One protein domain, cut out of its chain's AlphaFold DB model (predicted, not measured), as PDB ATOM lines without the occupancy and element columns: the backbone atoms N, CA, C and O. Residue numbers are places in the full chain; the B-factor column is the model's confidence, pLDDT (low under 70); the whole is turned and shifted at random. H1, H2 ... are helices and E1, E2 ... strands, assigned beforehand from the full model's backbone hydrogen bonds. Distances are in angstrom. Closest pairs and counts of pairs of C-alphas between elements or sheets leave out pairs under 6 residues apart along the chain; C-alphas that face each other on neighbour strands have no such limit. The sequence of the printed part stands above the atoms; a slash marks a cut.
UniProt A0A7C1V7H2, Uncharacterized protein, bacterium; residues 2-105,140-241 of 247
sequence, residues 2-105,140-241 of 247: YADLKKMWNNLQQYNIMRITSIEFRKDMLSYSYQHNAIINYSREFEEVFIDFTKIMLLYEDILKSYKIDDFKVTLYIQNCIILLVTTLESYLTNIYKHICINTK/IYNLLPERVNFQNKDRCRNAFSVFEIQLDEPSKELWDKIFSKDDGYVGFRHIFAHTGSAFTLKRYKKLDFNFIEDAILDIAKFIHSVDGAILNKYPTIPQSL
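What this domain is: This is residues 2 to 105 and 140 to 241 of the 247 residues of an uncharacterized protein of bacterium (UniProt A0A7C1V7H2). Three long helices, H2, H3 and H9, lie side by side with the shorter H1 in a four-helix bundle; H6, H7 and H8 pack on its H3 and H9 side, and a two-stranded hairpin, E1 and E2, reaches away beyond H2, with residues 25 to 30 sticking out. H1, H3 and H9 run one way and H2 runs back, while little H4 packs on H3 near the cut and H5 is near H3 and H6. The printed part has 206 residues with nine named helices and two named strands, in the order H1, E1, E2, H2, H3, H4, H5, H6, H7, H8, H9; the sheet, E1 - E2, is antiparallel and the class is mostly helix. The whole is compact, with a radius of gyration of the C-alphas of 17.7 A, and spans 55 by 39 by 33 A.

How they stand to each other: Start at H1, residues 2 to 13, then look at E1, residues 20 to 26, and E2, residues 29 to 34, an antiparallel hairpin at 160 degrees; N 24 and O 31 are 2.9 A apart and N 33 and O 22 3.0 A, both within hydrogen-bond range. Next comes H2, residues 44 to 66, where the closest C-alphas to E1 are those of Ile 20 and Thr 54, 6.6 A apart. H2 is close to H1 but not clearly touching, with Leu 5 and Glu 61 the closest C-alphas at 6.6 A. H3, residues 71 to 102, is the hub, touching five helices, and makes a helical hairpin with H2 at a shallow tilt of 4 degrees, opposite ways; their closest C-alphas, of Ile 63 and Val 74, are 5.2 A apart. H4, residues 140 to 143, touches residues 98 to 102 of H3, closest at the C-alphas of Cys 101 and Tyr 141, 4.6 A. H5, residues 153 to 163, touches no helix; its C-alpha 160 is 7.3 A from C-alpha 97 of H3. H6, residues 172 to 179, and H7, residues 185 to 194, touch only at the corner, where the C-alphas of Ile 178 and Tyr 185 are closest at 4.9 A. H7 touches H3 at a steep tilt of 65 degrees, with the C-alphas of Ile 83 and Arg 189 closest at 5.1 A. H8, residues 197 to 203, only just touches H3, with 3 pairs of C-alphas within 8 A, the closest those of Thr 75 and Leu 201 at 7.2 A. Last, H9, residues 209 to 233, touches H3 at a shallow tilt of 6 degrees, the same way, with Ile 78 and Ile 212 the closest C-alphas at 6.7 A. H9 also touches H1, closest at the C-alphas of Leu 12 and Leu 217, 6.6 A, and H6, closest at those of Leu 174 and Asp 218, 6.5 A. In H1, H3, H6, H7, H8 and H9 every O i to N i+4 pair is within hydrogen-bond range; H2 has 15 of 19 and H5 5 of 7, and H4 is too short for such a pair.

Where its parts are: Find C-alpha 2 at (11.948, 33.348, 20.405), where H1 begins its 16.8 A. H2 measures 35.2 A from first to last C-alpha. C-alpha 71 at (3.750, 17.865, 11.041) opens H3, 46.2 A long. H9, 36.5 A long, ends at C-alpha 233, (42.460, 36.377, -4.827).

The domain as a whole: The C-alphas of Ile 69 and Lys 105 are the two farthest apart, 56.1 A. Residues 106 to 139 are not printed, and C-alphas 105 and 140 are 5.5 A apart across this cut. Of the links printed whole, none is long. Mean pLDDT of the printed part is 85.0; look for values under 70 at residues 2 to 3, 29, 36 to 41, 196 to 207 and 238 to 241.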
ATOM      1  N   TYR A   2      11.251  32.066  20.653       61.00
ATOM      2  CA  TYR A   2      11.948  33.348  20.405       61.00
ATOM      3  C   TYR A   2      13.449  33.316  20.747       61.00
ATOM      4  O   TYR A   2      14.243  33.988  20.093       61.00
ATOM      5  N   ALA A   3      13.848  32.515  21.742       66.38
ATOM      6  CA  ALA A   3      15.255  32.305  22.084       66.38
ATOM      7  C   ALA A   3      16.031  31.597  20.958       66.38
ATOM      8  O   ALA A   3      17.145  32.006  20.647       66.38
ATOM      9  N   ASP A   4      15.417  30.603  20.308       81.19
ATOM     10  CA  ASP A   4      16.030  29.818  19.227       81.19
ATOM     11  C   ASP A   4      16.184  30.665  17.958       81.19
ATOM     12  O   ASP A   4      17.262  30.720  17.370       81.19
ATOM     13  N   LEU A   5      15.160  31.457  17.615       87.75
ATOM     14  CA  LEU A   5      15.232  32.412  16.505       87.75
ATOM     15  C   LEU A   5      16.327  33.469  16.718       87.75
ATOM     16  O   LEU A   5      17.098  33.765  15.805       87.75
ATOM     17  N   LYS A   6      16.424  34.031  17.931       89.19
ATOM     18  CA  LYS A   6      17.477  34.997  18.279       89.19
ATOM     19  C   LYS A   6      18.866  34.356  18.220       89.19
ATOM     20  O   LYS A   6      19.792  34.970  17.699       89.19
ATOM     21  N   LYS A   7      19.008  33.129  18.726       92.00
ATOM     22  CA  LYS A   7      20.255  32.355  18.659       92.00
ATOM     23  C   LYS A   7      20.686  32.133  17.208       92.00
ATOM     24  O   LYS A   7      21.846  32.374  16.894       92.00
ATOM     25  N   MET A   8      19.765  31.749  16.326       93.50
ATOM     26  CA  MET A   8      20.071  31.544  14.909       93.50
ATOM     27  C   MET A   8      20.543  32.823  14.220       93.50
ATOM     28  O   MET A   8      21.560  32.797  13.531       93.50
ATOM     29  N   TRP A   9      19.882  33.957  14.465       92.50
ATOM     30  CA  TRP A   9      20.356  35.244  13.950       92.50
ATOM     31  C   TRP A   9      21.752  35.612  14.464       92.50
ATOM     32  O   TRP A   9      22.590  36.044  13.677       92.50
ATOM     33  N   ASN A  10      22.035  35.390  15.749       90.81
ATOM     34  CA  ASN A  10      23.367  35.637  16.309       90.81
ATOM     35  C   ASN A  10      24.444  34.736  15.680       90.81
ATOM     36  O   ASN A  10      25.565  35.183  15.460       90.81
ATOM     37  N   ASN A  11      24.119  33.476  15.386       93.25
ATOM     38  CA  ASN A  11      25.042  32.565  14.711       93.25
ATOM     39  C   ASN A  11      25.303  33.011  13.263       93.25
ATOM     40  O   ASN A  11      26.448  33.034  12.826       93.25
ATOM     41  N   LEU A  12      24.261  33.427  12.536       92.69
ATOM     42  CA  LEU A  12      24.371  33.929  11.161       92.69
ATOM     43  C   LEU A  12      25.215  35.204  11.046       92.69
ATOM     44  O   LEU A  12      25.956  35.364  10.074       92.69
ATOM     45  N   GLN A  13      25.170  36.075  12.057       88.75
ATOM     46  CA  GLN A  13      26.007  37.275  12.110       88.75
ATOM     47  C   GLN A  13      27.509  36.959  12.077       88.75
ATOM     48  O   GLN A  13      28.275  37.757  11.546       88.75
ATOM     49  N   GLN A  14      27.939  35.792  12.572       88.94
ATOM     50  CA  GLN A  14      29.347  35.366  12.504       88.94
ATOM     51  C   GLN A  14      29.827  35.121  11.065       88.94
ATOM     52  O   GLN A  14      31.027  35.118  10.811       88.94
ATOM     53  N   TYR A  15      28.893  34.923  10.134       89.81
ATOM     54  CA  TYR A  15      29.144  34.730   8.704       89.81
ATOM     55  C   TYR A  15      28.719  35.951   7.884       89.81
ATOM     56  O   TYR A  15      28.475  35.847   6.685       89.81
ATOM     57  N   ASN A  16      28.611  37.111   8.541       85.56
ATOM     58  CA  ASN A  16      28.219  38.397   7.967       85.56
ATOM     59  C   ASN A  16      26.796  38.440   7.407       85.56
ATOM     60  O   ASN A  16      26.446  39.394   6.720       85.56
ATOM     61  N   ILE A  17      25.954  37.450   7.708       88.31
ATOM     62  CA  ILE A  17      24.559  37.457   7.276       88.31
ATOM     63  C   ILE A  17      23.751  38.316   8.242       88.31
ATOM     64  O   ILE A  17      23.439  37.921   9.368       88.31
ATOM     65  N   MET A  18      23.430  39.526   7.786       84.00
ATOM     66  CA  MET A  18      22.713  40.517   8.576       84.00
ATOM     67  C   MET A  18      21.202  40.379   8.425       84.00
ATOM     68  O   MET A  18      20.670  40.143   7.339       84.00
ATOM     69  N   ARG A  19      20.498  40.605   9.535       85.12
ATOM     70  CA  ARG A  19      19.043  40.712   9.540       85.12
ATOM     71  C   ARG A  19      18.616  42.044   8.932       85.12
ATOM     72  O   ARG A  19      19.042  43.099   9.406       85.12
ATOM     73  N   ILE A  20      17.714  41.986   7.957       84.81
ATOM     74  CA  ILE A  20      17.001  43.164   7.456       84.81
ATOM     75  C   ILE A  20      15.978  43.606   8.512       84.81
ATOM     76  O   ILE A  20      15.157  42.806   8.972       84.81
ATOM     77  N   THR A  21      16.052  44.869   8.920       82.94
ATOM     78  CA  THR A  21      15.192  45.477   9.946       82.94
ATOM     79  C   THR A  21      14.035  46.261   9.344       82.94
ATOM     80  O   THR A  21      12.953  46.274   9.930       82.94
ATOM     81  N   SER A  22      14.224  46.866   8.173       79.81
ATOM     82  CA  SER A  22      13.157  47.532   7.430       79.81
ATOM     83  C   SER A  22      13.354  47.413   5.921       79.81
ATOM     84  O   SER A  22      14.462  47.209   5.422       79.81
ATOM     85  N   ILE A  23      12.232  47.507   5.206       80.12
ATOM     86  CA  ILE A  23      12.162  47.527   3.748       80.12
ATOM     87  C   ILE A  23      11.377  48.780   3.367       80.12
ATOM     88  O   ILE A  23      10.220  48.925   3.765       80.12
ATOM     89  N   GLU A  24      11.990  49.668   2.594       82.88
ATOM     90  CA  GLU A  24      11.341  50.859   2.056       82.88
ATOM     91  C   GLU A  24      11.132  50.724   0.551       82.88
ATOM     92  O   GLU A  24      12.066  50.452  -0.206       82.88
ATOM     93  N   PHE A  25       9.901  50.976   0.112       78.75
ATOM     94  CA  PHE A  25       9.562  51.091  -1.300       78.75
ATOM     95  C   PHE A  25       9.562  52.568  -1.682       78.75
ATOM     96  O   PHE A  25       8.667  53.324  -1.300       78.75
ATOM     97  N   ARG A  26      10.564  52.988  -2.451       80.06
ATOM     98  CA  ARG A  26      10.579  54.289  -3.130       80.06
ATOM     99  C   ARG A  26      10.255  54.055  -4.603       80.06
ATOM    100  O   ARG A  26      10.475  52.958  -5.096       80.06
ATOM    101  N   LYS A  27       9.699  55.066  -5.282       72.50
ATOM    102  CA  LYS A  27       9.005  54.967  -6.589       72.50
ATOM    103  C   LYS A  27       9.594  53.965  -7.603       72.50
ATOM    104  O   LYS A  27       8.798  53.284  -8.231       72.50
ATOM    105  N   ASP A  28      10.921  53.817  -7.680       75.62
ATOM    106  CA  ASP A  28      11.609  52.834  -8.537       75.62
ATOM    107  C   ASP A  28      12.746  52.061  -7.822       75.62
ATOM    108  O   ASP A  28      13.624  51.485  -8.464       75.62
ATOM    109  N   MET A  29      12.786  52.072  -6.485       69.44
ATOM    110  CA  MET A  29      13.863  51.467  -5.696       69.44
ATOM    111  C   MET A  29      13.349  50.771  -4.439       69.44
ATOM    112  O   MET A  29      12.552  51.320  -3.679       69.44
ATOM    113  N   LEU A  30      13.886  49.578  -4.198       71.94
ATOM    114  CA  LEU A  30      13.745  48.857  -2.940       71.94
ATOM    115  C   LEU A  30      14.976  49.152  -2.082       71.94
ATOM    116  O   LEU A  30      16.102  48.894  -2.511       71.94
ATOM    117  N   SER A  31      14.775  49.730  -0.902       74.69
ATOM    118  CA  SER A  31      15.847  50.041   0.047       74.69
ATOM    119  C   SER A  31      15.717  49.169   1.289       74.69
ATOM    120  O   SER A  31      14.610  48.899   1.752       74.69
ATOM    121  N   TYR A  32      16.854  48.726   1.818       75.19
ATOM    122  CA  TYR A  32      16.922  47.841   2.976       75.19
ATOM    123  C   TYR A  32      17.731  48.501   4.083       75.19
ATOM    124  O   TYR A  32      18.823  49.013   3.827       75.19
ATOM    125  N   SER A  33      17.222  48.421   5.308       77.31
ATOM    126  CA  SER A  33      18.002  48.730   6.504       77.31
ATOM    127  C   SER A  33      18.400  47.438   7.199       77.31
ATOM    128  O   SER A  33      17.637  46.470   7.233       77.31
ATOM    129  N   TYR A  34      19.606  47.422   7.756       75.44
ATOM    130  CA  TYR A  34      20.196  46.246   8.386       75.44
ATOM    131  C   TYR A  34      20.470  46.523   9.857       75.44
ATOM    132  O   TYR A  34      20.776  47.651  10.249       75.44
ATOM    133  N   GLN A  35      20.395  45.481  10.680       71.88
ATOM    134  CA  GLN A  35      20.810  45.580  12.072       71.88
ATOM    135  C   GLN A  35      22.327  45.830  12.126       71.88
ATOM    136  O   GLN A  35      23.107  44.981  11.702       71.88
ATOM    137  N   HIS A  36      22.719  47.010  12.612       58.56
ATOM    138  CA  HIS A  36      24.094  47.513  12.607       58.56
ATOM    139  C   HIS A  36      25.083  46.511  13.227       58.56
ATOM    140  O   HIS A  36      24.840  46.059  14.345       58.56
ATOM    141  N   ASN A  37      26.176  46.189  12.516       50.91
ATOM    142  CA  ASN A  37      27.487  45.830  13.075       50.91
ATOM    143  C   ASN A  37      28.549  45.640  11.969       50.91
ATOM    144  O   ASN A  37      28.366  44.841  11.061       50.91
ATOM    145  N   ALA A  38      29.676  46.341  12.147       48.88
ATOM    146  CA  ALA A  38      30.963  46.264  11.442       48.88
ATOM    147  C   ALA A  38      31.007  46.569   9.926       48.88
ATOM    148  O   ALA A  38      30.194  46.123   9.122       48.88
ATOM    149  N   ILE A  39      32.052  47.309   9.534       50.72
ATOM    150  CA  ILE A  39      32.531  47.374   8.150       50.72
ATOM    151  C   ILE A  39      33.096  45.995   7.833       50.72
ATOM    152  O   ILE A  39      34.068  45.563   8.453       50.72
ATOM    153  N   ILE A  40      32.477  45.302   6.891       62.88
ATOM    154  CA  ILE A  40      32.903  43.977   6.474       62.88
ATOM    155  C   ILE A  40      33.056  44.035   4.963       62.88
ATOM    156  O   ILE A  40      32.099  44.338   4.258       62.88
ATOM    157  N   ASN A  41      34.263  43.759   4.476       69.50
ATOM    158  CA  ASN A  41      34.509  43.627   3.047       69.50
ATOM    159  C   ASN A  41      33.906  42.301   2.576       69.50
ATOM    160  O   ASN A  41      34.441  41.236   2.881       69.50
ATOM    161  N   TYR A  42      32.795  42.382   1.851       80.31
ATOM    162  CA  TYR A  42      32.207  41.280   1.094       80.31
ATOM    163  C   TYR A  42      32.002  41.703  -0.365       80.31
ATOM    164  O   TYR A  42      31.959  42.902  -0.684       80.31
ATOM    165  N   SER A  43      31.913  40.727  -1.271       81.56
ATOM    166  CA  SER A  43      31.599  41.008  -2.675       81.56
ATOM    167  C   SER A  43      30.206  41.622  -2.787       81.56
ATOM    168  O   SER A  43      29.313  41.312  -1.999       81.56
ATOM    169  N   ARG A  44      29.974  42.487  -3.774       81.81
ATOM    170  CA  ARG A  44      28.632  43.038  -4.013       81.81
ATOM    171  C   ARG A  44      27.583  41.934  -4.211       81.81
ATOM    172  O   ARG A  44      26.447  42.070  -3.772       81.81
ATOM    173  N   GLU A  45      27.973  40.828  -4.829       84.06
ATOM    174  CA  GLU A  45      27.148  39.641  -5.051       84.06
ATOM    175  C   GLU A  45      26.692  38.977  -3.740       84.06
ATOM    176  O   GLU A  45      25.670  38.292  -3.719       84.06
ATOM    177  N   PHE A  46      27.407  39.201  -2.635       86.00
ATOM    178  CA  PHE A  46      27.036  38.724  -1.303       86.00
ATOM    179  C   PHE A  46      25.834  39.481  -0.707       86.00
ATOM    180  O   PHE A  46      25.130  38.926   0.131       86.00
ATOM    181  N   GLU A  47      25.528  40.712  -1.141       81.56
ATOM    182  CA  GLU A  47      24.389  41.487  -0.605       81.56
ATOM    183  C   GLU A  47      23.040  40.796  -0.844       81.56
ATOM    184  O   GLU A  47      22.155  40.814   0.017       81.56
ATOM    185  N   GLU A  48      22.884  40.147  -2.002       83.38
ATOM    186  CA  GLU A  48      21.665  39.409  -2.353       83.38
ATOM    187  C   GLU A  48      21.409  38.245  -1.381       83.38
ATOM    188  O   GLU A  48      20.256  37.918  -1.082       83.38
ATOM    189  N   VAL A  49      22.478  37.686  -0.803       89.56
ATOM    190  CA  VAL A  49      22.404  36.611   0.192       89.56
ATOM    191  C   VAL A  49      21.673  37.082   1.452       89.56
ATOM    192  O   VAL A  49      20.922  36.304   2.035       89.56
ATOM    193  N   PHE A  50      21.788  38.354   1.858       86.94
ATOM    194  CA  PHE A  50      21.092  38.874   3.050       86.94
ATOM    195  C   PHE A  50      19.575  38.842   2.902       86.94
ATOM    196  O   PHE A  50      18.843  38.475   3.829       86.94
ATOM    197  N   ILE A  51      19.101  39.231   1.722       86.94
ATOM    198  CA  ILE A  51      17.677  39.276   1.403       86.94
ATOM    199  C   ILE A  51      17.118  37.859   1.419       86.94
ATOM    200  O   ILE A  51      16.076  37.599   2.027       86.94
ATOM    201  N   ASP A  52      17.827  36.928   0.799       92.06
ATOM    202  CA  ASP A  52      17.391  35.545   0.733       92.06
ATOM    203  C   ASP A  52      17.438  34.838   2.088       92.06
ATOM    204  O   ASP A  52      16.465  34.181   2.464       92.06
ATOM    205  N   PHE A  53      18.495  35.040   2.880       93.88
ATOM    206  CA  PHE A  53      18.551  34.508   4.242       93.88
ATOM    207  C   PHE A  53      17.474  35.110   5.138       93.88
ATOM    208  O   PHE A  53      16.916  34.398   5.968       93.88
ATOM    209  N   THR A  54      17.091  36.372   4.938       90.38
ATOM    210  CA  THR A  54      15.936  36.945   5.640       90.38
ATOM    211  C   THR A  54      14.650  36.182   5.311       90.38
ATOM    212  O   THR A  54      13.910  35.828   6.228       90.38
ATOM    213  N   LYS A  55      14.401  35.843   4.038       91.25
ATOM    214  CA  LYS A  55      13.237  35.020   3.642       91.25
ATOM    215  C   LYS A  55      13.293  33.621   4.262       91.25
ATOM    216  O   LYS A  55      12.283  33.130   4.761       91.25
ATOM    217  N   ILE A  56      14.467  32.992   4.261       95.50
ATOM    218  CA  ILE A  56      14.680  31.667   4.863       95.50
ATOM    219  C   ILE A  56      14.409  31.708   6.371       95.50
ATOM    220  O   ILE A  56      13.744  30.824   6.905       95.50
ATOM    221  N   MET A  57      14.855  32.761   7.055       94.44
ATOM    222  CA  MET A  57      14.636  32.929   8.490       94.44
ATOM    223  C   MET A  57      13.166  33.183   8.850       94.44
ATOM    224  O   MET A  57      12.736  32.747   9.917       94.44
ATOM    225  N   LEU A  58      12.379  33.812   7.968       92.12
ATOM    226  CA  LEU A  58      10.920  33.911   8.136       92.12
ATOM    227  C   LEU A  58      10.254  32.532   8.069       92.12
ATOM    228  O   LEU A  58       9.425  32.203   8.914       92.12
ATOM    229  N   LEU A  59      10.659  31.689   7.116       92.75
ATOM    230  CA  LEU A  59      10.159  30.316   7.050       92.75
ATOM    231  C   LEU A  59      10.596  29.495   8.268       92.75
ATOM    232  O   LEU A  59       9.793  28.749   8.819       92.75
ATOM    233  N   TYR A  60      11.838  29.651   8.728       93.31
ATOM    234  CA  TYR A  60      12.317  29.000   9.947       93.31
ATOM    235  C   TYR A  60      11.510  29.425  11.187       93.31
ATOM    236  O   TYR A  60      11.147  28.579  12.006       93.31
ATOM    237  N   GLU A  61      11.139  30.701  11.300       92.75
ATOM    238  CA  GLU A  61      10.217  31.167  12.340       92.75
ATOM    239  C   GLU A  61       8.848  30.463  12.257       92.75
ATOM    240  O   GLU A  61       8.296  30.056  13.285       92.75
ATOM    241  N   ASP A  62       8.314  30.256  11.053       91.12
ATOM    242  CA  ASP A  62       7.050  29.539  10.853       91.12
ATOM    243  C   ASP A  62       7.149  28.034  11.169       91.12
ATOM    244  O   ASP A  62       6.185  27.456  11.693       91.12
ATOM    245  N   ILE A  63       8.310  27.402  10.947       89.62
ATOM    246  CA  ILE A  63       8.600  26.035  11.421       89.62
ATOM    247  C   ILE A  63       8.536  26.011  12.952       89.62
ATOM    248  O   ILE A  63       7.817  25.188  13.524       89.62
ATOM    249  N   LEU A  64       9.230  26.940  13.621       89.12
ATOM    250  CA  LEU A  64       9.261  27.036  15.084       89.12
ATOM    251  C   LEU A  64       7.857  27.196  15.687       89.12
ATOM    252  O   LEU A  64       7.553  26.566  16.703       89.12
ATOM    253  N   LYS A  65       6.993  27.993  15.049       88.44
ATOM    254  CA  LYS A  65       5.591  28.182  15.457       88.44
ATOM    255  C   LYS A  65       4.729  26.937  15.240       88.44
ATOM    256  O   LYS A  65       3.805  26.703  16.015       88.44
ATOM    257  N   SER A  66       5.010  26.150  14.203       84.75
ATOM    258  CA  SER A  66       4.133  25.055  13.754       84.75
ATOM    259  C   SER A  66       4.528  23.670  14.283       84.75
ATOM    260  O   SER A  66       3.714  22.750  14.236       84.75
ATOM    261  N   TYR A  67       5.739  23.504  14.823       77.62
ATOM    262  CA  TYR A  67       6.342  22.194  15.128       77.62
ATOM    263  C   TYR A  67       5.584  21.271  16.073       77.62
ATOM    264  O   TYR A  67       5.726  20.058  15.990       77.62
ATOM    265  N   LYS A  68       4.782  21.817  16.986       75.12
ATOM    266  CA  LYS A  68       3.982  21.005  17.919       75.12
ATOM    267  C   LYS A  68       2.511  20.901  17.517       75.12
ATOM    268  O   LYS A  68       1.706  20.422  18.307       75.12
ATOM    269  N   ILE A  69       2.164  21.422  16.344       80.00
ATOM    270  CA  ILE A  69       0.782  21.624  15.913       80.00
ATOM    271  C   ILE A  69       0.498  20.806  14.655       80.00
ATOM    272  O   ILE A  69      -0.514  20.115  14.605       80.00
ATOM    273  N   ASP A  70       1.373  20.890  13.648       82.62
ATOM    274  CA  ASP A  70       1.099  20.347  12.317       82.62
ATOM    275  C   ASP A  70       2.379  19.858  11.616       82.62
ATOM    276  O   ASP A  70       3.123  20.636  11.010       82.62
ATOM    277  N   ASP A  71       2.605  18.543  11.665       79.44
ATOM    278  CA  ASP A  71       3.750  17.865  11.041       79.44
ATOM    279  C   ASP A  71       3.807  18.062   9.517       79.44
ATOM    280  O   ASP A  71       4.892  18.126   8.924       79.44
ATOM    281  N   PHE A  72       2.647  18.170   8.860       82.19
ATOM    282  CA  PHE A  72       2.572  18.377   7.418       82.19
ATOM    283  C   PHE A  72       3.067  19.777   7.060       82.19
ATOM    284  O   PHE A  72       3.936  19.933   6.197       82.19
ATOM    285  N   LYS A  73       2.571  20.790   7.774       85.50
ATOM    286  CA  LYS A  73       2.969  22.188   7.589       85.50
ATOM    287  C   LYS A  73       4.456  22.404   7.880       85.50
ATOM    288  O   LYS A  73       5.148  23.047   7.095       85.50
ATOM    289  N   VAL A  74       4.967  21.798   8.950       84.19
ATOM    290  CA  VAL A  74       6.402  21.788   9.295       84.19
ATOM    291  C   VAL A  74       7.232  21.208   8.158       84.19
ATOM    292  O   VAL A  74       8.206  21.820   7.725       84.19
ATOM    293  N   THR A  75       6.815  20.059   7.627       84.38
ATOM    294  CA  THR A  75       7.523  19.402   6.527       84.38
ATOM    295  C   THR A  75       7.546  20.271   5.268       84.38
ATOM    296  O   THR A  75       8.591  20.381   4.628       84.38
ATOM    297  N   LEU A  76       6.434  20.926   4.921       86.88
ATOM    298  CA  LEU A  76       6.384  21.850   3.784       86.88
ATOM    299  C   LEU A  76       7.325  23.042   3.965       86.88
ATOM    300  O   LEU A  76       8.027  23.421   3.027       86.88
ATOM    301  N   TYR A  77       7.369  23.632   5.158       89.69
ATOM    302  CA  TYR A  77       8.286  24.734   5.423       89.69
ATOM    303  C   TYR A  77       9.749  24.296   5.352       89.69
ATOM    304  O   TYR A  77      10.534  24.984   4.707       89.69
ATOM    305  N   ILE A  78      10.109  23.130   5.899       88.75
ATOM    306  CA  ILE A  78      11.469  22.580   5.770       88.75
ATOM    307  C   ILE A  78      11.842  22.378   4.294       88.75
ATOM    308  O   ILE A  78      12.927  22.784   3.877       88.75
ATOM    309  N   GLN A  79      10.945  21.797   3.489       89.81
ATOM    310  CA  GLN A  79      11.177  21.613   2.051       89.81
ATOM    311  C   GLN A  79      11.451  22.950   1.356       89.81
ATOM    312  O   GLN A  79      12.439  23.076   0.632       89.81
ATOM    313  N   ASN A  80      10.616  23.958   1.617       92.19
ATOM    314  CA  ASN A  80      10.771  25.290   1.041       92.19
ATOM    315  C   ASN A  80      12.059  25.979   1.503       92.19
ATOM    316  O   ASN A  80      12.744  26.577   0.674       92.19
ATOM    317  N   CYS A  81      12.436  25.853   2.779       93.94
ATOM    318  CA  CYS A  81      13.704  26.389   3.269       93.94
ATOM    319  C   CYS A  81      14.896  25.775   2.533       93.94
ATOM    320  O   CYS A  81      15.763  26.513   2.082       93.94
ATOM    321  N   ILE A  82      14.938  24.449   2.368       94.00
ATOM    322  CA  ILE A  82      16.043  23.771   1.671       94.00
ATOM    323  C   ILE A  82      16.091  24.147   0.190       94.00
ATOM    324  O   ILE A  82      17.174  24.381  -0.349       94.00
ATOM    325  N   ILE A  83      14.933  24.242  -0.469       94.25
ATOM    326  CA  ILE A  83      14.860  24.695  -1.862       94.25
ATOM    327  C   ILE A  83      15.439  26.105  -1.987       94.25
ATOM    328  O   ILE A  83      16.307  26.319  -2.833       94.25
ATOM    329  N   LEU A  84      15.009  27.036  -1.132       95.69
ATOM    330  CA  LEU A  84      15.498  28.415  -1.146       95.69
ATOM    331  C   LEU A  84      16.988  28.496  -0.820       95.69
ATOM    332  O   LEU A  84      17.719  29.113  -1.579       95.69
ATOM    333  N   LEU A  85      17.456  27.813   0.226       96.44
ATOM    334  CA  LEU A  85      18.866  27.782   0.626       96.44
ATOM    335  C   LEU A  85      19.793  27.347  -0.515       96.44
ATOM    336  O   LEU A  85      20.785  28.014  -0.811       96.44
ATOM    337  N   VAL A  86      19.466  26.239  -1.184       96.50
ATOM    338  CA  VAL A  86      20.270  25.731  -2.306       96.50
ATOM    339  C   VAL A  86      20.171  26.655  -3.520       96.50
ATOM    340  O   VAL A  86      21.161  26.838  -4.229       96.50
ATOM    341  N   THR A  87      19.010  27.265  -3.761       95.44
ATOM    342  CA  THR A  87      18.855  28.265  -4.823       95.44
ATOM    343  C   THR A  87      19.673  29.527  -4.542       95.44
ATOM    344  O   THR A  87      20.331  30.017  -5.455       95.44
ATOM    345  N   THR A  88      19.715  30.012  -3.303       96.06
ATOM    346  CA  THR A  88      20.555  31.146  -2.889       96.06
ATOM    347  C   THR A  88      22.033  30.833  -3.065       96.06
ATOM    348  O   THR A  88      22.761  31.637  -3.644       96.06
ATOM    349  N   LEU A  89      22.474  29.636  -2.661       96.25
ATOM    350  CA  LEU A  89      23.838  29.167  -2.907       96.25
ATOM    351  C   LEU A  89      24.182  29.164  -4.405       96.25
ATOM    352  O   LEU A  89      25.225  29.682  -4.804       96.25
ATOM    353  N   GLU A  90      23.321  28.582  -5.243       95.38
ATOM    354  CA  GLU A  90      23.543  28.536  -6.691       95.38
ATOM    355  C   GLU A  90      23.558  29.936  -7.310       95.38
ATOM    356  O   GLU A  90      24.400  30.203  -8.171       95.38
ATOM    357  N   SER A  91      22.663  30.825  -6.872       94.44
ATOM    358  CA  SER A  91      22.602  32.206  -7.347       94.44
ATOM    359  C   SER A  91      23.890  32.952  -7.014       94.44
ATOM    360  O   SER A  91      24.535  33.483  -7.916       94.44
ATOM    361  N   TYR A  92      24.328  32.891  -5.752       94.94
ATOM    362  CA  TYR A  92      25.583  33.495  -5.308       94.94
ATOM    363  C   TYR A  92      26.778  32.980  -6.123       94.94
ATOM    364  O   TYR A  92      27.494  33.773  -6.737       94.94
ATOM    365  N   LEU A  93      26.953  31.654  -6.214       95.19
ATOM    366  CA  LEU A  93      28.050  31.047  -6.978       95.19
ATOM    367  C   LEU A  93      27.997  31.438  -8.459       95.19
ATOM    368  O   LEU A  93      29.030  31.667  -9.081       95.19
ATOM    369  N   THR A  94      26.802  31.532  -9.039       94.44
ATOM    370  CA  THR A  94      26.629  31.931 -10.439       94.44
ATOM    371  C   THR A  94      27.001  33.391 -10.649       94.44
ATOM    372  O   THR A  94      27.712  33.704 -11.607       94.44
ATOM    373  N   ASN A  95      26.544  34.279  -9.769       92.06
ATOM    374  CA  ASN A  95      26.779  35.713  -9.873       92.06
ATOM    375  C   ASN A  95      28.259  36.035  -9.677       92.06
ATOM    376  O   ASN A  95      28.851  36.681 -10.545       92.06
ATOM    377  N   ILE A  96      28.895  35.483  -8.640       92.19
ATOM    378  CA  ILE A  96      30.325  35.709  -8.404       92.19
ATOM    379  C   ILE A  96      31.182  35.118  -9.530       92.19
ATOM    380  O   ILE A  96      32.133  35.744  -9.995       92.19
ATOM    381  N   TYR A  97      30.807  33.951 -10.064       93.94
ATOM    382  CA  TYR A  97      31.504  33.360 -11.203       93.94
ATOM    383  C   TYR A  97      31.382  34.204 -12.472       93.94
ATOM    384  O   TYR A  97      32.375  34.419 -13.171       93.94
ATOM    385  N   LYS A  98      30.178  34.706 -12.774       92.19
ATOM    386  CA  LYS A  98      29.956  35.638 -13.886       92.19
ATOM    387  C   LYS A  98      30.805  36.888 -13.706       92.19
ATOM    388  O   LYS A  98      31.432  37.312 -14.671       92.19
ATOM    389  N   HIS A  99      30.883  37.419 -12.489       90.50
ATOM    390  CA  HIS A  99      31.710  38.576 -12.177       90.50
ATOM    391  C   HIS A  99      33.193  38.323 -12.479       90.50
ATOM    392  O   HIS A  99      33.833  39.111 -13.181       90.50
ATOM    393  N   ILE A 100      33.730  37.189 -12.020       92.19
ATOM    394  CA  ILE A 100      35.104  36.769 -12.326       92.19
ATOM    395  C   ILE A 100      35.300  36.661 -13.845       92.19
ATOM    396  O   ILE A 100      36.283  37.168 -14.385       92.19
ATOM    397  N   CYS A 101      34.344  36.062 -14.560       91.94
ATOM    398  CA  CYS A 101      34.414  35.902 -16.011       91.94
ATOM    399  C   CYS A 101      34.361  37.234 -16.771       91.94
ATOM    400  O   CYS A 101      35.038  37.361 -17.787       91.94
ATOM    401  N   ILE A 102      33.580  38.216 -16.306       90.31
ATOM    402  CA  ILE A 102      33.495  39.556 -16.916       90.31
ATOM    403  C   ILE A 102      34.865  40.230 -16.863       90.31
ATOM    404  O   ILE A 102      35.339  40.743 -17.877       90.31
ATOM    405  N   ASN A 103      35.519  40.149 -15.705       88.88
ATOM    406  CA  ASN A 103      36.796  40.805 -15.433       88.88
ATOM    407  C   ASN A 103      38.024  39.997 -15.873       88.88
ATOM    408  O   ASN A 103      39.146  40.446 -15.657       88.88
ATOM    409  N   THR A 104      37.835  38.829 -16.491       90.75
ATOM    410  CA  THR A 104      38.935  38.006 -17.000       90.75
ATOM    411  C   THR A 104      38.857  37.909 -18.515       90.75
ATOM    412  O   THR A 104      37.840  37.488 -19.072       90.75
ATOM    413  N   LYS A 105      39.945  38.245 -19.203       91.94
ATOM    414  CA  LYS A 105      40.087  38.017 -20.640       91.94
ATOM    415  C   LYS A 105      40.698  36.645 -20.912       91.94
ATOM    416  O   LYS A 105      41.417  36.080 -20.090       91.94
ATOM    417  N   ILE A 140      36.015  36.239 -20.904       90.62
ATOM    418  CA  ILE A 140      35.546  34.865 -20.677       90.62
ATOM    419  C   ILE A 140      34.020  34.819 -20.544       90.62
ATOM    420  O   ILE A 140      33.399  33.847 -20.974       90.62
ATOM    421  N   TYR A 141      33.406  35.889 -20.035       90.00
ATOM    422  CA  TYR A 141      31.953  36.013 -19.943       90.00
ATOM    423  C   TYR A 141      31.246  35.800 -21.286       90.00
ATOM    424  O   TYR A 141      30.237  35.104 -21.344       90.00
ATOM    425  N   ASN A 142      31.818  36.305 -22.384       86.12
ATOM    426  CA  ASN A 142      31.238  36.175 -23.727       86.12
ATOM    427  C   ASN A 142      31.258  34.734 -24.262       86.12
ATOM    428  O   ASN A 142      30.667  34.449 -25.302       86.12
ATOM    429  N   LEU A 143      31.969  33.834 -23.581       87.00
ATOM    430  CA  LEU A 143      32.058  32.416 -23.911       87.00
ATOM    431  C   LEU A 143      31.205  31.550 -22.976       87.00
ATOM    432  O   LEU A 143      31.146  30.333 -23.168       87.00
ATOM    433  N   LEU A 144      30.577  32.143 -21.953       87.00
ATOM    434  CA  LEU A 144      29.699  31.414 -21.051       87.00
ATOM    435  C   LEU A 144      28.407  31.006 -21.766       87.00
ATOM    436  O   LEU A 144      27.856  31.778 -22.552       87.00
ATOM    437  N   PRO A 145      27.872  29.812 -21.466       85.44
ATOM    438  CA  PRO A 145      26.508  29.493 -21.843       85.44
ATOM    439  C   PRO A 145      25.537  30.405 -21.086       85.44
ATOM    440  O   PRO A 145      25.814  30.846 -19.971       85.44
ATOM    441  N   GLU A 146      24.351  30.606 -21.657       80.25
ATOM    442  CA  GLU A 146      23.277  31.386 -21.028       80.25
ATOM    443  C   GLU A 146      22.928  30.862 -19.622       80.25
ATOM    444  O   GLU A 146      22.642  31.632 -18.703       80.25
ATOM    445  N   ARG A 147      22.996  29.535 -19.441       82.62
ATOM    446  CA  ARG A 147      22.728  28.862 -18.170       82.62
ATOM    447  C   ARG A 147      23.951  28.117 -17.665       82.62
ATOM    448  O   ARG A 147      24.477  27.224 -18.330       82.62
ATOM    449  N   VAL A 148      24.325  28.433 -16.435       88.12
ATOM    450  CA  VAL A 148      25.340  27.725 -15.659       88.12
ATOM    451  C   VAL A 148      24.623  26.958 -14.550       88.12
ATOM    452  O   VAL A 148      23.711  27.491 -13.935       88.12
ATOM    453  N   ASN A 149      24.988  25.692 -14.341       86.94
ATOM    454  CA  ASN A 149      24.433  24.861 -13.269       86.94
ATOM    455  C   ASN A 149      25.557  24.545 -12.288       86.94
ATOM    456  O   ASN A 149      26.440  23.738 -12.608       86.94
ATOM    457  N   PHE A 150      25.499  25.176 -11.119       93.62
ATOM    458  CA  PHE A 150      26.461  24.970 -10.039       93.62
ATOM    459  C   PHE A 150      25.941  24.100  -8.905       93.62
ATOM    460  O   PHE A 150      26.699  23.817  -7.987       93.62
ATOM    461  N   GLN A 151      24.729  23.554  -9.020       91.75
ATOM    462  CA  GLN A 151      24.298  22.434  -8.181       91.75
ATOM    463  C   GLN A 151      25.098  21.154  -8.483       91.75
ATOM    464  O   GLN A 151      25.270  20.300  -7.616       91.75
ATOM    465  N   ASN A 152      25.630  20.993  -9.702       92.06
ATOM    466  CA  ASN A 152      26.533  19.884 -10.004       92.06
ATOM    467  C   ASN A 152      27.928  20.125  -9.396       92.06
ATOM    468  O   ASN A 152      28.687  20.967  -9.880       92.06
ATOM    469  N   LYS A 153      28.270  19.318  -8.385       92.94
ATOM    470  CA  LYS A 153      29.533  19.353  -7.631       92.94
ATOM    471  C   LYS A 153      30.779  19.457  -8.515       92.94
ATOM    472  O   LYS A 153      31.564  20.396  -8.389       92.94
ATOM    473  N   ASP A 154      30.956  18.507  -9.431       91.19
ATOM    474  CA  ASP A 154      32.166  18.423 -10.251       91.19
ATOM    475  C   ASP A 154      32.243  19.560 -11.260       91.19
ATOM    476  O   ASP A 154      33.319  20.108 -11.500       91.19
ATOM    477  N   ARG A 155      31.108  19.953 -11.845       91.56
ATOM    478  CA  ARG A 155      31.045  21.106 -12.743       91.56
ATOM    479  C   ARG A 155      31.419  22.387 -12.004       91.56
ATOM    480  O   ARG A 155      32.243  23.135 -12.517       91.56
ATOM    481  N   CYS A 156      30.874  22.603 -10.809       93.69
ATOM    482  CA  CYS A 156      31.174  23.762  -9.971       93.69
ATOM    483  C   CYS A 156      32.672  23.834  -9.630       93.69
ATOM    484  O   CYS A 156      33.345  24.803  -9.988       93.69
ATOM    485  N   ARG A 157      33.250  22.753  -9.084       93.62
ATOM    486  CA  ARG A 157      34.696  22.670  -8.799       93.62
ATOM    487  C   ARG A 157      35.546  22.914 -10.051       93.62
ATOM    488  O   ARG A 157      36.525  23.665 -10.025       93.62
ATOM    489  N   ASN A 158      35.195  22.282 -11.170       92.38
ATOM    490  CA  ASN A 158      35.958  22.409 -12.411       92.38
ATOM    491  C   ASN A 158      35.899  23.819 -13.002       92.38
ATOM    492  O   ASN A 158      36.908  24.269 -13.543       92.38
ATOM    493  N   ALA A 159      34.762  24.502 -12.884       93.94
ATOM    494  CA  ALA A 159      34.575  25.859 -13.374       93.94
ATOM    495  C   ALA A 159      35.430  26.864 -12.593       93.94
ATOM    496  O   ALA A 159      36.179  27.623 -13.202       93.94
ATOM    497  N   PHE A 160      35.377  26.840 -11.259       94.44
ATOM    498  CA  PHE A 160      36.136  27.769 -10.411       94.44
ATOM    499  C   PHE A 160      37.646  27.518 -10.454       94.44
ATOM    500  O   PHE A 160      38.441  28.456 -10.489       94.44
ATOM    501  N   SER A 161      38.064  26.260 -10.580       93.62
ATOM    502  CA  SER A 161      39.487  25.927 -10.701       93.62
ATOM    503  C   SER A 161      40.119  26.341 -12.040       93.62
ATOM    504  O   SER A 161      41.343  26.298 -12.156       93.62
ATOM    505  N   VAL A 162      39.343  26.772 -13.048       93.62
ATOM    506  CA  VAL A 162      39.886  27.494 -14.222       93.62
ATOM    507  C   VAL A 162      40.612  28.758 -13.770       93.62
ATOM    508  O   VAL A 162      41.707  29.039 -14.244       93.62
ATOM    509  N   PHE A 163      40.023  29.454 -12.802       92.81
ATOM    510  CA  PHE A 163      40.541  30.658 -12.163       92.81
ATOM    511  C   PHE A 163      41.402  30.323 -10.939       92.81
ATOM    512  O   PHE A 163      41.675  31.180 -10.109       92.81
ATOM    513  N   GLU A 164      41.811  29.055 -10.798       91.06
ATOM    514  CA  GLU A 164      42.565  28.506  -9.662       91.06
ATOM    515  C   GLU A 164      41.949  28.892  -8.301       91.06
ATOM    516  O   GLU A 164      42.650  29.190  -7.337       91.06
ATOM    517  N   ILE A 165      40.615  28.929  -8.249       90.62
ATOM    518  CA  ILE A 165      39.839  28.983  -7.013       90.62
ATOM    519  C   ILE A 165      39.465  27.543  -6.665       90.62
ATOM    520  O   ILE A 165      38.840  26.844  -7.472       90.62
ATOM    521  N   GLN A 166      39.850  27.096  -5.475       89.25
ATOM    522  CA  GLN A 166      39.505  25.776  -4.959       89.25
ATOM    523  C   GLN A 166      38.377  25.918  -3.938       89.25
ATOM    524  O   GLN A 166      38.609  26.269  -2.789       89.25
ATOM    525  N   LEU A 167      37.135  25.694  -4.373       88.12
ATOM    526  CA  LEU A 167      35.949  25.907  -3.532       88.12
ATOM    527  C   LEU A 167      35.850  24.951  -2.337       88.12
ATOM    528  O   LEU A 167      35.145  25.240  -1.378       88.12
ATOM    529  N   ASP A 168      36.526  23.810  -2.398       86.25
ATOM    530  CA  ASP A 168      36.523  22.781  -1.364       86.25
ATOM    531  C   ASP A 168      37.681  22.900  -0.367       86.25
ATOM    532  O   ASP A 168      37.644  22.243   0.671       86.25
ATOM    533  N   GLU A 169      38.680  23.748  -0.626       83.56
ATOM    534  CA  GLU A 169      39.765  24.011   0.328       83.56
ATOM    535  C   GLU A 169      39.304  24.751   1.596       83.56
ATOM    536  O   GLU A 169      39.716  24.334   2.680       83.56
ATOM    537  N   PRO A 170      38.427  25.778   1.530       77.44
ATOM    538  CA  PRO A 170      37.959  26.471   2.729       77.44
ATOM    539  C   PRO A 170      37.273  25.538   3.736       77.44
ATOM    540  O   PRO A 170      37.400  25.730   4.944       77.44
ATOM    541  N   SER A 171      36.562  24.512   3.251       79.81
ATOM    542  CA  SER A 171      36.063  23.411   4.076       79.81
ATOM    543  C   SER A 171      35.578  22.233   3.224       79.81
ATOM    544  O   SER A 171      34.464  22.236   2.692       79.81
ATOM    545  N   LYS A 172      36.395  21.179   3.150       87.56
ATOM    546  CA  LYS A 172      36.056  19.953   2.411       87.56
ATOM    547  C   LYS A 172      34.831  19.244   2.989       87.56
ATOM    548  O   LYS A 172      34.005  18.736   2.240       87.56
ATOM    549  N   GLU A 173      34.707  19.241   4.312       90.19
ATOM    550  CA  GLU A 173      33.569  18.647   5.012       90.19
ATOM    551  C   GLU A 173      32.252  19.336   4.629       90.19
ATOM    552  O   GLU A 173      31.311  18.659   4.216       90.19
ATOM    553  N   LEU A 174      32.201  20.677   4.668       92.25
ATOM    554  CA  LEU A 174      31.019  21.429   4.234       92.25
ATOM    555  C   LEU A 174      30.720  21.201   2.755       92.25
ATOM    556  O   LEU A 174      29.569  20.996   2.383       92.25
ATOM    557  N   TRP A 175      31.748  21.198   1.907       93.31
ATOM    558  CA  TRP A 175      31.593  20.923   0.482       93.31
ATOM    559  C   TRP A 175      30.957  19.551   0.224       93.31
ATOM    560  O   TRP A 175      30.032  19.422  -0.584       93.31
ATOM    561  N   ASP A 176      31.426  18.519   0.923       92.69
ATOM    562  CA  ASP A 176      30.881  17.171   0.808       92.69
ATOM    563  C   ASP A 176      29.447  17.097   1.354       92.69
ATOM    564  O   ASP A 176      28.585  16.523   0.684       92.69
ATOM    565  N   LYS A 177      29.162  17.756   2.485       93.06
ATOM    566  CA  LYS A 177      27.824  17.829   3.095       93.06
ATOM    567  C   LYS A 177      26.812  18.590   2.230       93.06
ATOM    568  O   LYS A 177      25.670  18.164   2.106       93.06
ATOM    569  N   ILE A 178      27.206  19.675   1.569       95.31
ATOM    570  CA  ILE A 178      26.308  20.476   0.719       95.31
ATOM    571  C   ILE A 178      26.004  19.753  -0.600       95.31
ATOM    572  O   ILE A 178      24.841  19.629  -0.992       95.31
ATOM    573  N   PHE A 179      27.043  19.276  -1.291       94.31
ATOM    574  CA  PHE A 179      26.944  18.808  -2.677       94.31
ATOM    575  C   PHE A 179      26.808  17.285  -2.835       94.31
ATOM    576  O   PHE A 179      26.803  16.791  -3.967       94.31
ATOM    577  N   SER A 180      26.736  16.514  -1.744       90.06
ATOM    578  CA  SER A 180      26.454  15.076  -1.833       90.06
ATOM    579  C   SER A 180      25.105  14.825  -2.521       90.06
ATOM    580  O   SER A 180      24.117  15.520  -2.275       90.06
ATOM    581  N   LYS A 181      25.077  13.837  -3.422       80.19
ATOM    582  CA  LYS A 181      23.929  13.557  -4.295       80.19
ATOM    583  C   LYS A 181      22.743  12.965  -3.536       80.19
ATOM    584  O   LYS A 181      21.607  13.296  -3.860       80.19
ATOM    585  N   ASP A 182      23.019  12.098  -2.566       78.06
ATOM    586  CA  ASP A 182      21.986  11.304  -1.897       78.06
ATOM    587  C   ASP A 182      21.616  11.884  -0.524       78.06
ATOM    588  O   ASP A 182      20.432  11.970  -0.205       78.06
ATOM    589  N   ASP A 183      22.613  12.377   0.221       82.94
ATOM    590  CA  ASP A 183      22.439  12.855   1.604       82.94
ATOM    591  C   ASP A 183      22.842  14.325   1.804       82.94
ATOM    592  O   ASP A 183      22.834  14.833   2.924       82.94
ATOM    593  N   GLY A 184      23.221  15.022   0.730       90.12
ATOM    594  CA  GLY A 184      23.583  16.435   0.798       90.12
ATOM    595  C   GLY A 184      22.404  17.365   0.555       90.12
ATOM    596  O   GLY A 184      21.385  16.965  -0.012       90.12
ATOM    597  N   TYR A 185      22.537  18.636   0.937       94.50
ATOM    598  CA  TYR A 185      21.456  19.622   0.792       94.50
ATOM    599  C   TYR A 185      20.992  19.792  -0.659       94.50
ATOM    600  O   TYR A 185      19.791  19.897  -0.910       94.50
ATOM    601  N   VAL A 186      21.911  19.732  -1.631       94.19
ATOM    602  CA  VAL A 186      21.566  19.734  -3.064       94.19
ATOM    603  C   VAL A 186      20.753  18.492  -3.447       94.19
ATOM    604  O   VAL A 186      19.768  18.603  -4.183       94.19
ATOM    605  N   GLY A 187      21.127  17.320  -2.926       91.19
ATOM    606  CA  GLY A 187      20.382  16.072  -3.096       91.19
ATOM    607  C   GLY A 187      18.962  16.174  -2.542       91.19
ATOM    608  O   GLY A 187      17.990  15.941  -3.264       91.19
ATOM    609  N   PHE A 188      18.829  16.642  -1.300       90.38
ATOM    610  CA  PHE A 188      17.534  16.902  -0.668       90.38
ATOM    611  C   PHE A 188      16.685  17.889  -1.467       90.38
ATOM    612  O   PHE A 188      15.515  17.612  -1.722       90.38
ATOM    613  N   ARG A 189      17.265  18.997  -1.943       92.06
ATOM    614  CA  ARG A 189      16.561  19.952  -2.809       92.06
ATOM    615  C   ARG A 189      16.057  19.295  -4.089       92.06
ATOM    616  O   ARG A 189      14.931  19.568  -4.497       92.06
ATOM    617  N   HIS A 190      16.855  18.448  -4.740       89.50
ATOM    618  CA  HIS A 190      16.414  17.720  -5.933       89.50
ATOM    619  C   HIS A 190      15.220  16.813  -5.613       89.50
ATOM    620  O   HIS A 190      14.219  16.825  -6.326       89.50
ATOM    621  N   ILE A 191      15.284  16.090  -4.498       87.31
ATOM    622  CA  ILE A 191      14.188  15.233  -4.048       87.31
ATOM    623  C   ILE A 191      12.939  16.071  -3.755       87.31
ATOM    624  O   ILE A 191      11.872  15.757  -4.274       87.31
ATOM    625  N   PHE A 192      13.043  17.162  -2.999       88.19
ATOM    626  CA  PHE A 192      11.890  17.999  -2.642       88.19
ATOM    627  C   PHE A 192      11.273  18.722  -3.842       88.19
ATOM    628  O   PHE A 192      10.060  18.877  -3.896       88.19
ATOM    629  N   ALA A 193      12.078  19.127  -4.828       85.75
ATOM    630  CA  ALA A 193      11.581  19.811  -6.022       85.75
ATOM    631  C   ALA A 193      10.866  18.877  -7.017       85.75
ATOM    632  O   ALA A 193      10.074  19.350  -7.831       85.75
ATOM    633  N   HIS A 194      11.165  17.572  -6.995       81.94
ATOM    634  CA  HIS A 194      10.694  16.626  -8.017       81.94
ATOM    635  C   HIS A 194       9.852  15.465  -7.475       81.94
ATOM    636  O   HIS A 194       9.218  14.763  -8.263       81.94
ATOM    637  N   THR A 195       9.816  15.246  -6.160       75.56
ATOM    638  CA  THR A 195       8.973  14.217  -5.534       75.56
ATOM    639  C   THR A 195       7.778  14.848  -4.825       75.56
ATOM    640  O   THR A 195       7.873  15.933  -4.263       75.56
ATOM    641  N   GLY A 196       6.625  14.175  -4.860       67.06
ATOM    642  CA  GLY A 196       5.427  14.657  -4.168       67.06
ATOM    643  C   GLY A 196       5.575  14.581  -2.646       67.06
ATOM    644  O   GLY A 196       6.152  13.625  -2.124       67.06
ATOM    645  N   SER A 197       4.983  15.533  -1.920       66.75
ATOM    646  CA  SER A 197       5.148  15.685  -0.464       66.75
ATOM    647  C   SER A 197       4.824  14.414   0.336       66.75
ATOM    648  O   SER A 197       5.468  14.142   1.346       66.75
ATOM    649  N   ALA A 198       3.886  13.583  -0.135       63.81
ATOM    650  CA  ALA A 198       3.548  12.300   0.488       63.81
ATOM    651  C   ALA A 198       4.700  11.275   0.454       63.81
ATOM    652  O   ALA A 198       4.850  10.483   1.386       63.81
ATOM    653  N   PHE A 199       5.521  11.278  -0.602       67.94
ATOM    654  CA  PHE A 199       6.715  10.436  -0.695       67.94
ATOM    655  C   PHE A 199       7.785  10.917   0.286       67.94
ATOM    656  O   PHE A 199       8.359  10.119   1.030       67.94
ATOM    657  N   THR A 200       7.991  12.232   0.347       67.25
ATOM    658  CA  THR A 200       8.947  12.869   1.254       67.25
ATOM    659  C   THR A 200       8.598  12.613   2.719       67.25
ATOM    660  O   THR A 200       9.460  12.178   3.477       67.25
ATOM    661  N   LEU A 201       7.327  12.777   3.101       65.25
ATOM    662  CA  LEU A 201       6.826  12.521   4.459       65.25
ATOM    663  C   LEU A 201       7.042  11.071   4.908       65.25
ATOM    664  O   LEU A 201       7.357  10.816   6.069       65.25
ATOM    665  N   LYS A 202       6.886  10.102   3.997       64.50
ATOM    666  CA  LYS A 202       7.099   8.680   4.307       64.50
ATOM    667  C   LYS A 202       8.578   8.323   4.440       64.50
ATOM    668  O   LYS A 202       8.918   7.528   5.312       64.50
ATOM    669  N   ARG A 203       9.433   8.878   3.572       65.94
ATOM    670  CA  ARG A 203      10.866   8.550   3.502       65.94
ATOM    671  C   ARG A 203      11.696   9.296   4.546       65.94
ATOM    672  O   ARG A 203      12.624   8.721   5.099       65.94
ATOM    673  N   TYR A 204      11.326  10.533   4.855       64.94
ATOM    674  CA  TYR A 204      12.052  11.409   5.770       64.94
ATOM    675  C   TYR A 204      11.202  11.730   6.989       64.94
ATOM    676  O   TYR A 204      11.016  12.889   7.346       64.94
ATOM    677  N   LYS A 205      10.685  10.672   7.627       55.19
ATOM    678  CA  LYS A 205       9.731  10.720   8.747       55.19
ATOM    679  C   LYS A 205      10.144  11.620   9.923       55.19
ATOM    680  O   LYS A 205       9.317  11.835  10.800       55.19
ATOM    681  N   LYS A 206      11.384  12.125   9.952       53.28
ATOM    682  CA  LYS A 206      11.880  13.176  10.847       53.28
ATOM    683  C   LYS A 206      13.021  13.957  10.175       53.28
ATOM    684  O   LYS A 206      14.181  13.719  10.491       53.28
ATOM    685  N   LEU A 207      12.722  14.869   9.248       65.12
ATOM    686  CA  LEU A 207      13.606  16.034   9.099       65.12
ATOM    687  C   LEU A 207      13.403  16.844  10.375       65.12
ATOM    688  O   LEU A 207      12.329  17.409  10.585       65.12
ATOM    689  N   ASP A 208      14.355  16.752  11.293       70.94
ATOM    690  CA  ASP A 208      14.257  17.426  12.575       70.94
ATOM    691  C   ASP A 208      14.666  18.899  12.446       70.94
ATOM    692  O   ASP A 208      15.148  19.364  11.412       70.94
ATOM    693  N   PHE A 209      14.430  19.665  13.508       78.81
ATOM    694  CA  PHE A 209      14.859  21.059  13.554       78.81
ATOM    695  C   PHE A 209      16.365  21.226  13.379       78.81
ATOM    696  O   PHE A 209      16.801  22.187  12.752       78.81
ATOM    697  N   ASN A 210      17.148  20.288  13.910       85.12
ATOM    698  CA  ASN A 210      18.600  20.361  13.841       85.12
ATOM    699  C   ASN A 210      19.066  20.303  12.386       85.12
ATOM    700  O   ASN A 210      19.929  21.076  11.995       85.12
ATOM    701  N   PHE A 211      18.430  19.472  11.555       87.50
ATOM    702  CA  PHE A 211      18.738  19.401  10.132       87.50
ATOM    703  C   PHE A 211      18.602  20.757   9.432       87.50
ATOM    704  O   PHE A 211      19.472  21.119   8.636       87.50
ATOM    705  N   ILE A 212      17.528  21.513   9.705       91.50
ATOM    706  CA  ILE A 212      17.342  22.813   9.052       91.50
ATOM    707  C   ILE A 212      18.268  23.888   9.629       91.50
ATOM    708  O   ILE A 212      18.788  24.698   8.863       91.50
ATOM    709  N   GLU A 213      18.519  23.882  10.939       93.25
ATOM    710  CA  GLU A 213      19.488  24.790  11.564       93.25
ATOM    711  C   GLU A 213      20.893  24.574  10.997       93.25
ATOM    712  O   GLU A 213      21.531  25.533  10.559       93.25
ATOM    713  N   ASP A 214      21.327  23.317  10.911       94.19
ATOM    714  CA  ASP A 214      22.600  22.934  10.308       94.19
ATOM    715  C   ASP A 214      22.675  23.389   8.850       94.19
ATOM    716  O   ASP A 214      23.659  24.002   8.451       94.19
ATOM    717  N   ALA A 215      21.622  23.161   8.055       95.31
ATOM    718  CA  ALA A 215      21.608  23.558   6.647       95.31
ATOM    719  C   ALA A 215      21.751  25.074   6.454       95.31
ATOM    720  O   ALA A 215      22.492  25.519   5.574       95.31
ATOM    721  N   ILE A 216      21.059  25.862   7.282       96.62
ATOM    722  CA  ILE A 216      21.154  27.325   7.277       96.62
ATOM    723  C   ILE A 216      22.594  27.756   7.588       96.62
ATOM    724  O   ILE A 216      23.172  28.554   6.847       96.62
ATOM    725  N   LEU A 217      23.185  27.226   8.662       96.38
ATOM    726  CA  LEU A 217      24.518  27.629   9.114       96.38
ATOM    727  C   LEU A 217      25.628  27.151   8.177       96.38
ATOM    728  O   LEU A 217      26.545  27.917   7.885       96.38
ATOM    729  N   ASP A 218      25.537  25.929   7.667       96.31
ATOM    730  CA  ASP A 218      26.542  25.352   6.779       96.31
ATOM    731  C   ASP A 218      26.616  26.099   5.451       96.31
ATOM    732  O   ASP A 218      27.711  26.401   4.975       96.31
ATOM    733  N   ILE A 219      25.466  26.451   4.867       96.62
ATOM    734  CA  ILE A 219      25.431  27.229   3.625       96.62
ATOM    735  C   ILE A 219      25.910  28.662   3.875       96.62
ATOM    736  O   ILE A 219      26.702  29.165   3.079       96.62
ATOM    737  N   ALA A 220      25.522  29.298   4.986       95.44
ATOM    738  CA  ALA A 220      26.030  30.623   5.352       95.44
ATOM    739  C   ALA A 220      27.560  30.625   5.497       95.44
ATOM    740  O   ALA A 220      28.253  31.438   4.883       95.44
ATOM    741  N   LYS A 221      28.096  29.665   6.257       95.31
ATOM    742  CA  LYS A 221      29.534  29.480   6.474       95.31
ATOM    743  C   LYS A 221      30.269  29.177   5.173       95.31
ATOM    744  O   LYS A 221      31.362  29.700   4.947       95.31
ATOM    745  N   PHE A 222      29.681  28.358   4.304       95.12
ATOM    746  CA  PHE A 222      30.261  28.041   3.006       95.12
ATOM    747  C   PHE A 222      30.347  29.285   2.115       95.12
ATOM    748  O   PHE A 222      31.444  29.617   1.672       95.12
ATOM    749  N   ILE A 223      29.241  30.013   1.922       94.25
ATOM    750  CA  ILE A 223      29.219  31.248   1.119       94.25
ATOM    751  C   ILE A 223      30.228  32.255   1.685       94.25
ATOM    752  O   ILE A 223      31.048  32.770   0.934       94.25
ATOM    753  N   HIS A 224      30.244  32.467   3.003       91.81
ATOM    754  CA  HIS A 224      31.196  33.366   3.657       91.81
ATOM    755  C   HIS A 224      32.663  32.988   3.395       91.81
ATOM    756  O   HIS A 224      33.482  33.842   3.058       91.81
ATOM    757  N   SER A 225      33.003  31.703   3.521       90.81
ATOM    758  CA  SER A 225      34.381  31.242   3.317       90.81
ATOM    759  C   SER A 225      34.819  31.318   1.849       90.81
ATOM    760  O   SER A 225      35.961  31.688   1.567       90.81
ATOM    761  N   VAL A 226      33.907  31.042   0.912       90.38
ATOM    762  CA  VAL A 226      34.130  31.233  -0.527       90.38
ATOM    763  C   VAL A 226      34.313  32.711  -0.863       90.38
ATOM    764  O   VAL A 226      35.253  33.039  -1.583       90.38
ATOM    765  N   ASP A 227      33.481  33.599  -0.316       90.69
ATOM    766  CA  ASP A 227      33.568  35.041  -0.565       90.69
ATOM    767  C   ASP A 227      34.923  35.600  -0.135       90.69
ATOM    768  O   ASP A 227      35.623  36.228  -0.929       90.69
ATOM    769  N   GLY A 228      35.356  35.263   1.083       88.12
ATOM    770  CA  GLY A 228      36.670  35.655   1.589       88.12
ATOM    771  C   GLY A 228      37.819  35.132   0.720       88.12
ATOM    772  O   GLY A 228      38.742  35.879   0.394       88.12
ATOM    773  N   ALA A 229      37.760  33.867   0.287       87.44
ATOM    774  CA  ALA A 229      38.775  33.290  -0.598       87.44
ATOM    775  C   ALA A 229      38.825  33.995  -1.967       87.44
ATOM    776  O   ALA A 229      39.909  34.235  -2.506       87.44
ATOM    777  N   ILE A 230      37.663  34.355  -2.512       88.12
ATOM    778  CA  ILE A 230      37.548  35.063  -3.787       88.12
ATOM    779  C   ILE A 230      38.085  36.487  -3.669       88.12
ATOM    780  O   ILE A 230      38.905  36.872  -4.498       88.12
ATOM    781  N   LEU A 231      37.697  37.246  -2.643       87.44
ATOM    782  CA  LEU A 231      38.169  38.620  -2.442       87.44
ATOM    783  C   LEU A 231      39.676  38.698  -2.198       87.44
ATOM    784  O   LEU A 231      40.335  39.598  -2.717       87.44
ATOM    785  N   ASN A 232      40.240  37.731  -1.471       85.25
ATOM    786  CA  ASN A 232      41.687  37.639  -1.274       85.25
ATOM    787  C   ASN A 232      42.434  37.428  -2.597       85.25
ATOM    788  O   ASN A 232      43.536  37.947  -2.777       85.25
ATOM    789  N   LYS A 233      41.847  36.668  -3.528       85.50
ATOM    790  CA  LYS A 233      42.460  36.377  -4.827       85.50
ATOM    791  C   LYS A 233      42.186  37.456  -5.880       85.50
ATOM    792  O   LYS A 233      43.048  37.734  -6.711       85.50
ATOM    793  N   TYR A 234      41.001  38.055  -5.844       83.19
ATOM    794  CA  TYR A 234      40.500  39.036  -6.800       83.19
ATOM    795  C   TYR A 234      40.027  40.299  -6.065       83.19
ATOM    796  O   TYR A 234      38.828  40.578  -6.017       83.19
ATOM    797  N   PRO A 235      40.954  41.109  -5.520       77.88
ATOM    798  CA  PRO A 235      40.601  42.304  -4.752       77.88
ATOM    799  C   PRO A 235      39.913  43.385  -5.601       77.88
ATOM    800  O   PRO A 235      39.332  44.317  -5.054       77.88
ATOM    801  N   THR A 236      39.980  43.264  -6.931       71.12
ATOM    802  CA  THR A 236      39.330  44.146  -7.909       71.12
ATOM    803  C   THR A 236      37.833  43.895  -8.067       71.12
ATOM    804  O   THR A 236      37.162  44.709  -8.703       71.12
ATOM    805  N   ILE A 237      37.295  42.800  -7.516       74.94
ATOM    806  CA  ILE A 237      35.846  42.581  -7.472       74.94
ATOM    807  C   ILE A 237      35.226  43.720  -6.649       74.94
ATOM    808  O   ILE A 237      35.716  43.990  -5.551       74.94
ATOM    809  N   PRO A 238      34.181  44.407  -7.153       69.12
ATOM    810  CA  PRO A 238      33.504  45.474  -6.441       69.12
ATOM    811  C   PRO A 238      33.093  45.014  -5.051       69.12
ATOM    812  O   PRO A 238      32.263  44.120  -4.882       69.12
ATOM    813  N   GLN A 239      33.697  45.650  -4.057       66.81
ATOM    814  CA  GLN A 239      33.361  45.434  -2.666       66.81
ATOM    815  C   GLN A 239      32.215  46.366  -2.315       66.81
ATOM    816  O   GLN A 239      32.222  47.554  -2.666       66.81
ATOM    817  N   SER A 240      31.229  45.833  -1.609       58.47
ATOM    818  CA  SER A 240      30.286  46.688  -0.914       58.47
ATOM    819  C   SER A 240      31.013  47.324   0.266       58.47
ATOM    820  O   SER A 240      31.284  46.686   1.280       58.47
ATOM    821  N   LEU A 241      31.352  48.606   0.138       46.09
ATOM    822  CA  LEU A 241      31.442  49.460   1.313       46.09
ATOM    823  C   LEU A 241      29.998  49.768   1.655       46.09
ATOM    824  O   LEU A 241      29.424  50.655   1.022       46.09
TER     825      LEU A 241